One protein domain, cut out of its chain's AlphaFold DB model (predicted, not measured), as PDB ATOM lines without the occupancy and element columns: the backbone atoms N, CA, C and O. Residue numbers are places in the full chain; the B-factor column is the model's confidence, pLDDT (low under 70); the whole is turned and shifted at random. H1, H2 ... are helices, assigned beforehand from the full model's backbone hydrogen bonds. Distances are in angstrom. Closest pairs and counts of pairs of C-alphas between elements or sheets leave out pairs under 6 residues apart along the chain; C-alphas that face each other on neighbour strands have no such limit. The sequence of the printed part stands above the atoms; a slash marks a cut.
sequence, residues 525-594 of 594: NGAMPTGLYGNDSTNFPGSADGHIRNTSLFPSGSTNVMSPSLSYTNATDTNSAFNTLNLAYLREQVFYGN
ATOM      1  N   ASN A 525      33.419  55.899 -36.842       89.69
ATOM      2  CA  ASN A 525      34.121  57.080 -36.354       89.69
ATOM      3  C   ASN A 525      34.062  57.232 -34.829       89.69
ATOM      4  O   ASN A 525      33.010  57.052 -34.217       89.69
ATOM      5  N   GLY A 526      35.174  57.701 -34.258       86.81
ATOM      6  CA  GLY A 526      35.292  58.031 -32.839       86.81
ATOM      7  C   GLY A 526      35.739  56.862 -31.962       86.81
ATOM      8  O   GLY A 526      35.631  55.698 -32.334       86.81
ATOM      9  N   ALA A 527      36.271  57.185 -30.785       86.75
ATOM     10  CA  ALA A 527      36.728  56.200 -29.811       86.75
ATOM     11  C   ALA A 527      35.568  55.367 -29.243       86.75
ATOM     12  O   ALA A 527      34.398  55.774 -29.265       86.75
ATOM     13  N   MET A 528      35.906  54.229 -28.645       87.19
ATOM     14  CA  MET A 528      34.963  53.455 -27.842       87.19
ATOM     15  C   MET A 528      34.413  54.322 -26.690       87.19
ATOM     16  O   MET A 528      35.193  55.012 -26.028       87.19
ATOM     17  N   PRO A 529      33.096  54.318 -26.415       86.25
ATOM     18  CA  PRO A 529      32.091  53.377 -26.916       86.25
ATOM     19  C   PRO A 529      31.346  53.823 -28.183       86.25
ATOM     20  O   PRO A 529      30.371  53.191 -28.559       86.25
ATOM     21  N   THR A 530      31.705  54.941 -28.812       87.50
ATOM     22  CA  THR A 530      30.925  55.496 -29.939       87.50
ATOM     23  C   THR A 530      31.276  54.905 -31.300       87.50
ATOM     24  O   THR A 530      30.449  54.940 -32.209       87.50
ATOM     25  N   GLY A 531      32.479  54.357 -31.429       89.50
ATOM     26  CA  GLY A 531      32.980  53.766 -32.657       89.50
ATOM     27  C   GLY A 531      34.253  52.972 -32.410       89.50
ATOM     28  O   GLY A 531      34.583  52.633 -31.274       89.50
ATOM     29  N   LEU A 532      34.977  52.702 -33.489       90.38
ATOM     30  CA  LEU A 532      36.205  51.918 -33.519       90.38
ATOM     31  C   LEU A 532      37.365  52.787 -34.010       90.38
ATOM     32  O   LEU A 532      38.042  52.425 -34.961       90.38
ATOM     33  N   TYR A 533      37.533  53.968 -33.408       88.50
ATOM     34  CA  TYR A 533      38.570  54.975 -33.692       88.50
ATOM     35  C   TYR A 533      38.679  55.402 -35.162       88.50
ATOM     36  O   TYR A 533      39.699  55.950 -35.590       88.50
ATOM     37  N   GLY A 534      37.617  55.209 -35.945       86.69
ATOM     38  CA  GLY A 534      37.590  55.676 -37.318       86.69
ATOM     39  C   GLY A 534      37.829  57.183 -37.393       86.69
ATOM     40  O   GLY A 534      37.315  57.948 -36.566       86.69
ATOM     41  N   ASN A 535      38.638  57.605 -38.369       85.00
ATOM     42  CA  ASN A 535      38.999  59.008 -38.599       85.00
ATOM     43  C   ASN A 535      39.651  59.719 -37.387       85.00
ATOM     44  O   ASN A 535      39.610  60.947 -37.290       85.00
ATOM     45  N   ASP A 536      40.265  58.977 -36.461       83.94
ATOM     46  CA  ASP A 536      40.969  59.548 -35.312       83.94
ATOM     47  C   ASP A 536      42.423  59.897 -35.667       83.94
ATOM     48  O   ASP A 536      43.385  59.234 -35.281       83.94
ATOM     49  N   SER A 537      42.596  60.972 -36.437       83.12
ATOM     50  CA  SER A 537      43.924  61.458 -36.828       83.12
ATOM     51  C   SER A 537      44.755  62.005 -35.661       83.12
ATOM     52  O   SER A 537      45.955  62.225 -35.824       83.12
ATOM     53  N   THR A 538      44.118  62.287 -34.519       83.75
ATOM     54  CA  THR A 538      44.789  62.825 -33.332       83.75
ATOM     55  C   THR A 538      45.626  61.745 -32.670       83.75
ATOM     56  O   THR A 538      46.796  61.985 -32.375       83.75
ATOM     57  N   ASN A 539      45.043  60.563 -32.488       81.81
ATOM     58  CA  ASN A 539      45.717  59.442 -31.845       81.81
ATOM     59  C   ASN A 539      46.426  58.532 -32.853       81.81
ATOM     60  O   ASN A 539      47.453  57.945 -32.530       81.81
ATOM     61  N   PHE A 540      45.944  58.494 -34.098       83.12
ATOM     62  CA  PHE A 540      46.501  57.672 -35.170       83.12
ATOM     63  C   PHE A 540      46.846  58.541 -36.391       83.12
ATOM     64  O   PHE A 540      46.045  58.655 -37.328       83.12
ATOM     65  N   PRO A 541      48.023  59.194 -36.418       80.38
ATOM     66  CA  PRO A 541      48.407  60.094 -37.500       80.38
ATOM     67  C   PRO A 541      48.328  59.450 -38.891       80.38
ATOM     68  O   PRO A 541      48.857  58.369 -39.145       80.38
ATOM     69  N   GLY A 542      47.686  60.150 -39.827       78.38
ATOM     70  CA  GLY A 542      47.440  59.646 -41.182       78.38
ATOM     71  C   GLY A 542      46.178  58.790 -41.324       78.38
ATOM     72  O   GLY A 542      45.895  58.353 -42.440       78.38
ATOM     73  N   SER A 543      45.423  58.582 -40.241       80.88
ATOM     74  CA  SER A 543      44.028  58.131 -40.293       80.88
ATOM     75  C   SER A 543      43.163  59.177 -40.986       80.88
ATOM     76  O   SER A 543      43.321  60.376 -40.748       80.88
ATOM     77  N   ALA A 544      42.269  58.728 -41.859       78.94
ATOM     78  CA  ALA A 544      41.382  59.580 -42.640       78.94
ATOM     79  C   ALA A 544      40.186  58.768 -43.137       78.94
ATOM     80  O   ALA A 544      40.277  57.545 -43.269       78.94
ATOM     81  N   ASP A 545      39.086  59.458 -43.447       78.12
ATOM     82  CA  ASP A 545      37.942  58.875 -44.157       78.12
ATOM     83  C   ASP A 545      37.396  57.619 -43.464       78.12
ATOM     84  O   ASP A 545      37.124  56.608 -44.097       78.12
ATOM     85  N   GLY A 546      37.323  57.650 -42.135       73.94
ATOM     86  CA  GLY A 546      36.869  56.518 -41.331       73.94
ATOM     87  C   GLY A 546      37.942  55.488 -41.010       73.94
ATOM     88  O   GLY A 546      37.730  54.710 -40.110       73.94
ATOM     89  N   HIS A 547      39.130  55.499 -41.607       83.44
ATOM     90  CA  HIS A 547      40.104  54.416 -41.423       83.44
ATOM     91  C   HIS A 547      41.186  54.756 -40.401       83.44
ATOM     92  O   HIS A 547      41.729  55.863 -40.425       83.44
ATOM     93  N   ILE A 548      41.570  53.776 -39.578       81.19
ATOM     94  CA  ILE A 548      42.748  53.873 -38.710       81.19
ATOM     95  C   ILE A 548      44.006  53.511 -39.500       81.19
ATOM     96  O   ILE A 548      44.078  52.453 -40.128       81.19
ATOM     97  N   ARG A 549      45.049  54.334 -39.371       77.38
ATOM     98  CA  ARG A 549      46.421  53.985 -39.742       77.38
ATOM     99  C   ARG A 549      47.273  53.784 -38.488       77.38
ATOM    100  O   ARG A 549      47.677  54.748 -37.851       77.38
ATOM    101  N   ASN A 550      47.586  52.532 -38.168       73.69
ATOM    102  CA  ASN A 550      48.298  52.129 -36.950       73.69
ATOM    103  C   ASN A 550      49.531  51.268 -37.269       73.69
ATOM    104  O   ASN A 550      49.630  50.106 -36.887       73.69
ATOM    105  N   THR A 551      50.503  51.839 -37.983       70.69
ATOM    106  CA  THR A 551      51.722  51.112 -38.386       70.69
ATOM    107  C   THR A 551      52.570  50.614 -37.211       70.69
ATOM    108  O   THR A 551      53.450  49.795 -37.427       70.69
ATOM    109  N   SER A 552      52.335  51.101 -35.989       75.75
ATOM    110  CA  SER A 552      52.955  50.605 -34.751       75.75
ATOM    111  C   SER A 552      52.545  49.172 -34.401       75.75
ATOM    112  O   SER A 552      53.337  48.465 -33.785       75.75
ATOM    113  N   LEU A 553      51.339  48.742 -34.791       79.56
ATOM    114  CA  LEU A 553      50.781  47.433 -34.421       79.56
ATOM    115  C   LEU A 553      51.136  46.315 -35.411       79.56
ATOM    116  O   LEU A 553      50.797  45.159 -35.182       79.56
ATOM    117  N   PHE A 554      51.804  46.651 -36.514       84.38
ATOM    118  CA  PHE A 554      52.090  45.727 -37.606       84.38
ATOM    119  C   PHE A 554      53.593  45.709 -37.913       84.38
ATOM    120  O   PHE A 554      54.211  46.774 -38.001       84.38
ATOM    121  N   PRO A 555      54.211  44.527 -38.104       84.62
ATOM    122  CA  PRO A 555      55.588  44.431 -38.569       84.62
ATOM    123  C   PRO A 555      55.818  45.195 -39.877       84.62
ATOM    124  O   PRO A 555      54.934  45.283 -40.734       84.62
ATOM    125  N   SER A 556      57.038  45.703 -40.063       86.56
ATOM    126  CA  SER A 556      57.433  46.381 -41.303       86.56
ATOM    127  C   SER A 556      57.169  45.492 -42.521       86.56
ATOM    128  O   SER A 556      57.708  44.394 -42.600       86.56
ATOM    129  N   GLY A 557      56.394  45.998 -43.482       85.81
ATOM    130  CA  GLY A 557      55.978  45.262 -44.683       85.81
ATOM    131  C   GLY A 557      54.494  44.889 -44.678       85.81
ATOM    132  O   GLY A 557      53.869  44.928 -45.732       85.81
ATOM    133  N   SER A 558      53.912  44.674 -43.499       90.69
ATOM    134  CA  SER A 558      52.493  44.343 -43.325       90.69
ATOM    135  C   SER A 558      51.615  45.564 -43.040       90.69
ATOM    136  O   SER A 558      52.101  46.688 -42.859       90.69
ATOM    137  N   THR A 559      50.297  45.374 -43.047       91.12
ATOM    138  CA  THR A 559      49.334  46.453 -42.833       91.12
ATOM    139  C   THR A 559      48.035  45.975 -42.186       91.12
ATOM    140  O   THR A 559      47.644  44.816 -42.311       91.12
ATOM    141  N   ASN A 560      47.333  46.898 -41.524       92.88
ATOM    142  CA  ASN A 560      45.952  46.673 -41.113       92.88
ATOM    143  C   ASN A 560      45.076  46.529 -42.365       92.88
ATOM    144  O   ASN A 560      45.109  47.415 -43.221       92.88
ATOM    145  N   VAL A 561      44.255  45.482 -42.440       95.19
ATOM    146  CA  VAL A 561      43.291  45.262 -43.537       95.19
ATOM    147  C   VAL A 561      42.395  46.485 -43.732       95.19
ATOM    148  O   VAL A 561      42.170  46.906 -44.862       95.19
ATOM    149  N   MET A 562      41.973  47.135 -42.642       93.88
ATOM    150  CA  MET A 562      41.163  48.359 -42.699       93.88
ATOM    151  C   MET A 562      41.987  49.646 -42.890       93.88
ATOM    152  O   MET A 562      41.541  50.726 -42.506       93.88
ATOM    153  N   SER A 563      43.206  49.575 -43.431       89.81
ATOM    154  CA  SER A 563      44.001  50.773 -43.733       89.81
ATOM    155  C   SER A 563      43.404  51.567 -44.903       89.81
ATOM    156  O   SER A 563      42.941  50.965 -45.868       89.81
ATOM    157  N   PRO A 564      43.510  52.913 -44.915       84.81
ATOM    158  CA  PRO A 564      42.960  53.758 -45.988       84.81
ATOM    159  C   PRO A 564      43.686  53.627 -47.342       84.81
ATOM    160  O   PRO A 564      43.331  54.272 -48.334       84.81
ATOM    161  N   SER A 565      44.776  52.863 -47.388       85.31
ATOM    162  CA  SER A 565      45.561  52.626 -48.593       85.31
ATOM    163  C   SER A 565      46.256  51.277 -48.509       85.31
ATOM    164  O   SER A 565      46.964  51.018 -47.534       85.31
ATOM    165  N   LEU A 566      46.129  50.486 -49.568       89.62
ATOM    166  CA  LEU A 566      46.797  49.202 -49.731       89.62
ATOM    167  C   LEU A 566      47.703  49.263 -50.964       89.62
ATOM    168  O   LEU A 566      47.359  49.879 -51.975       89.62
ATOM    169  N   SER A 567      48.876  48.649 -50.867       93.00
ATOM    170  CA  SER A 567      49.735  48.323 -52.001       93.00
ATOM    171  C   SER A 567      49.664  46.819 -52.244       93.00
ATOM    172  O   SER A 567      49.223  46.069 -51.379       93.00
ATOM    173  N   TYR A 568      50.118  46.358 -53.410       96.56
ATOM    174  CA  TYR A 568      50.187  44.920 -53.663       96.56
ATOM    175  C   TYR A 568      51.043  44.213 -52.603       96.56
ATOM    176  O   TYR A 568      50.565  43.317 -51.925       96.56
ATOM    177  N   THR A 569      52.265  44.712 -52.383       95.56
ATOM    178  CA  THR A 569      53.238  44.129 -51.450       95.56
ATOM    179  C   THR A 569      52.713  44.014 -50.022       95.56
ATOM    180  O   THR A 569      52.914  42.987 -49.390       95.56
ATOM    181  N   ASN A 570      52.064  45.056 -49.488       93.81
ATOM    182  CA  ASN A 570      51.595  44.988 -48.105       93.81
ATOM    183  C   ASN A 570      50.308  44.169 -47.972       93.81
ATOM    184  O   ASN A 570      50.135  43.486 -46.973       93.81
ATOM    185  N   ALA A 571      49.431  44.167 -48.975       95.50
ATOM    186  CA  ALA A 571      48.210  43.373 -48.950       95.50
ATOM    187  C   ALA A 571      48.467  41.868 -49.126       95.50
ATOM    188  O   ALA A 571      47.607  41.080 -48.733       95.50
ATOM    189  N   THR A 572      49.615  41.471 -49.690       97.00
ATOM    190  CA  THR A 572      50.027  40.064 -49.814       97.00
ATOM    191  C   THR A 572      50.929  39.576 -48.678       97.00
ATOM    192  O   THR A 572      51.155  38.374 -48.568       97.00
ATOM    193  N   ASP A 573      51.400  40.459 -47.790       95.69
ATOM    194  CA  ASP A 573      52.171  40.051 -46.609       95.69
ATOM    195  C   ASP A 573      51.320  39.167 -45.679       95.69
ATOM    196  O   ASP A 573      50.167  39.476 -45.357       95.69
ATOM    197  N   THR A 574      51.897  38.059 -45.213       93.69
ATOM    198  CA  THR A 574      51.203  37.086 -44.358       93.69
ATOM    199  C   THR A 574      50.841  37.642 -42.981       93.69
ATOM    200  O   THR A 574      49.958  37.096 -42.324       93.69
ATOM    201  N   ASN A 575      51.507  38.710 -42.529       93.56
ATOM    202  CA  ASN A 575      51.224  39.374 -41.256       93.56
ATOM    203  C   ASN A 575      50.186  40.495 -41.389       93.56
ATOM    204  O   ASN A 575      49.782  41.070 -40.377       93.56
ATOM    205  N   SER A 576      49.752  40.830 -42.608       94.06
ATOM    206  CA  SER A 576      48.620  41.735 -42.780       94.06
ATOM    207  C   SER A 576      47.364  41.068 -42.240       94.06
ATOM    208  O   SER A 576      47.110  39.896 -42.516       94.06
ATOM    209  N   ALA A 577      46.608  41.801 -41.425       95.06
ATOM    210  CA  ALA A 577      45.453  41.299 -40.683       95.06
ATOM    211  C   ALA A 577      44.561  42.461 -40.222       95.06
ATOM    212  O   ALA A 577      44.937  43.630 -40.323       95.06
ATOM    213  N   PHE A 578      43.374  42.164 -39.695       94.94
ATOM    214  CA  PHE A 578      42.659  43.153 -38.890       94.94
ATOM    215  C   PHE A 578      43.465  43.470 -37.629       94.94
ATOM    216  O   PHE A 578      44.084  42.584 -37.043       94.94
ATOM    217  N   ASN A 579      43.429  44.726 -37.180       92.25
ATOM    218  CA  ASN A 579      43.909  45.033 -35.834       92.25
ATOM    219  C   ASN A 579      43.069  44.296 -34.771       92.25
ATOM    220  O   ASN A 579      41.937  43.871 -35.028       92.25
ATOM    221  N   THR A 580      43.627  44.164 -33.572       92.12
ATOM    222  CA  THR A 580      43.046  43.375 -32.478       92.12
ATOM    223  C   THR A 580      41.651  43.854 -32.062       92.12
ATOM    224  O   THR A 580      40.780  43.026 -31.816       92.12
ATOM    225  N   LEU A 581      41.383  45.167 -32.090       92.31
ATOM    226  CA  LEU A 581      40.059  45.731 -31.796       92.31
ATOM    227  C   LEU A 581      39.007  45.349 -32.849       92.31
ATOM    228  O   LEU A 581      37.912  44.916 -32.495       92.31
ATOM    229  N   ASN A 582      39.336  45.477 -34.136       93.31
ATOM    230  CA  ASN A 582      38.442  45.087 -35.226       93.31
ATOM    231  C   ASN A 582      38.134  43.587 -35.169       93.31
ATOM    232  O   ASN A 582      36.982  43.187 -35.304       93.31
ATOM    233  N   LEU A 583      39.148  42.754 -34.924       94.12
ATOM    234  CA  LEU A 583      38.957  41.312 -34.817       94.12
ATOM    235  C   LEU A 583      38.119  40.932 -33.586       94.12
ATOM    236  O   LEU A 583      37.248  40.072 -33.690       94.12
ATOM    237  N   ALA A 584      38.325  41.593 -32.445       93.94
ATOM    238  CA  ALA A 584      37.503  41.401 -31.252       93.94
ATOM    239  C   ALA A 584      36.035  41.800 -31.490       93.94
ATOM    240  O   ALA A 584      35.134  41.104 -31.023       93.94
ATOM    241  N   TYR A 585      35.783  42.873 -32.250       93.69
ATOM    242  CA  TYR A 585      34.431  43.268 -32.658       93.69
ATOM    243  C   TYR A 585      33.779  42.204 -33.552       93.69
ATOM    244  O   TYR A 585      32.664  41.768 -33.283       93.69
ATOM    245  N   LEU A 586      34.500  41.708 -34.564       93.75
ATOM    246  CA  LEU A 586      34.014  40.641 -35.451       93.75
ATOM    247  C   LEU A 586      33.741  39.317 -34.716       93.75
ATOM    248  O   LEU A 586      32.916  38.519 -35.154       93.75
ATOM    249  N   ARG A 587      34.439  39.070 -33.607       93.31
ATOM    250  CA  ARG A 587      34.241  37.906 -32.727       93.31
ATOM    251  C   ARG A 587      33.158  38.119 -31.672       93.31
ATOM    252  O   ARG A 587      32.971  37.246 -30.831       93.31
ATOM    253  N   GLU A 588      32.495  39.275 -31.678       91.62
ATOM    254  CA  GLU A 588      31.492  39.649 -30.676       91.62
ATOM    255  C   GLU A 588      32.058  39.633 -29.247       91.62
ATOM    256  O   GLU A 588      31.365  39.336 -28.278       91.62
ATOM    257  N   GLN A 589      33.346  39.946 -29.097       93.50
ATOM    258  CA  GLN A 589      34.020  40.046 -27.799       93.50
ATOM    259  C   GLN A 589      34.037  41.485 -27.278       93.50
ATOM    260  O   GLN A 589      34.204  41.710 -26.079       93.50
ATOM    261  N   VAL A 590      33.827  42.452 -28.172       92.25
ATOM    262  CA  VAL A 590      33.574  43.864 -27.878       92.25
ATOM    263  C   VAL A 590      32.547  44.424 -28.857       92.25
ATOM    264  O   VAL A 590      32.311  43.845 -29.914       92.25
ATOM    265  N   PHE A 591      31.951  45.563 -28.526       89.50
ATOM    266  CA  PHE A 591      31.012  46.274 -29.399       89.50
ATOM    267  C   PHE A 591      31.049  47.777 -29.132       89.50
ATOM    268  O   PHE A 591      31.529  48.219 -28.093       89.50
ATOM    269  N   TYR A 592      30.534  48.570 -30.066       87.44
ATOM    270  CA  TYR A 592      30.309  50.001 -29.878       87.44
ATOM    271  C   TYR A 592      28.813  50.311 -29.997       87.44
ATOM    272  O   TYR A 592      28.034  49.510 -30.507       87.44
ATOM    273  N   GLY A 593      28.413  51.487 -29.526       77.56
ATOM    274  CA  GLY A 593      27.021  51.897 -29.376       77.56
ATOM    275  C   GLY A 593      26.689  52.173 -27.912       77.56
ATOM    276  O   GLY A 593      27.371  51.717 -26.990       77.56
ATOM    277  N   ASN A 594      25.660  52.986 -27.664       60.38
ATOM    278  CA  ASN A 594      25.244  53.318 -26.301       60.38
ATOM    279  C   ASN A 594      23.842  52.870 -25.958       60.38
ATOM    280  O   ASN A 594      22.922  53.219 -26.726       60.38
TER     281      ASN A 594
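What this domain is: This is residues 525 to 594 of the 594 residues of an uncharacterized protein of bacterium (UniProt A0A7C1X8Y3). Little regular structure: a winding chain of loops with two short helices, H1 at one end of the longest axis and H2 away from it. A long looping stretch, residues 525 to 567, runs from near the other end toward H1, and after H2 the last residues return to that other end. The printed part has 70 residues, with H1 then H2 and no named strand; the class is all helix, with only 12 residues in named elements. It is compact, with a radius of gyration of the C-alphas of 12.2 A and spans of 39 by 26 by 17 A.

Where its parts are: H2, the longest helix, covers residues 580 to 586, 9.9 A from C-alpha 580 at (43.046, 43.375, -32.478) to C-alpha 586 at (34.014, 40.641, -35.451). H1 covers residues 568 to 572, beginning at C-alpha 568 (50.187, 44.920, -53.663).

How they stand to each other: H2 and H1 are apart, no C-alpha of one within 8 A of the other. In both, every O i to N i+4 pair is within hydrogen-bond range.

The domain as a whole: The C-alphas of Thr 569 and Asn 594, the two farthest apart, are separated by 38.7 A. The printed part has no cut. The link from H1 to H2 is short. Residue 594, the chain's last, is under pLDDT 70.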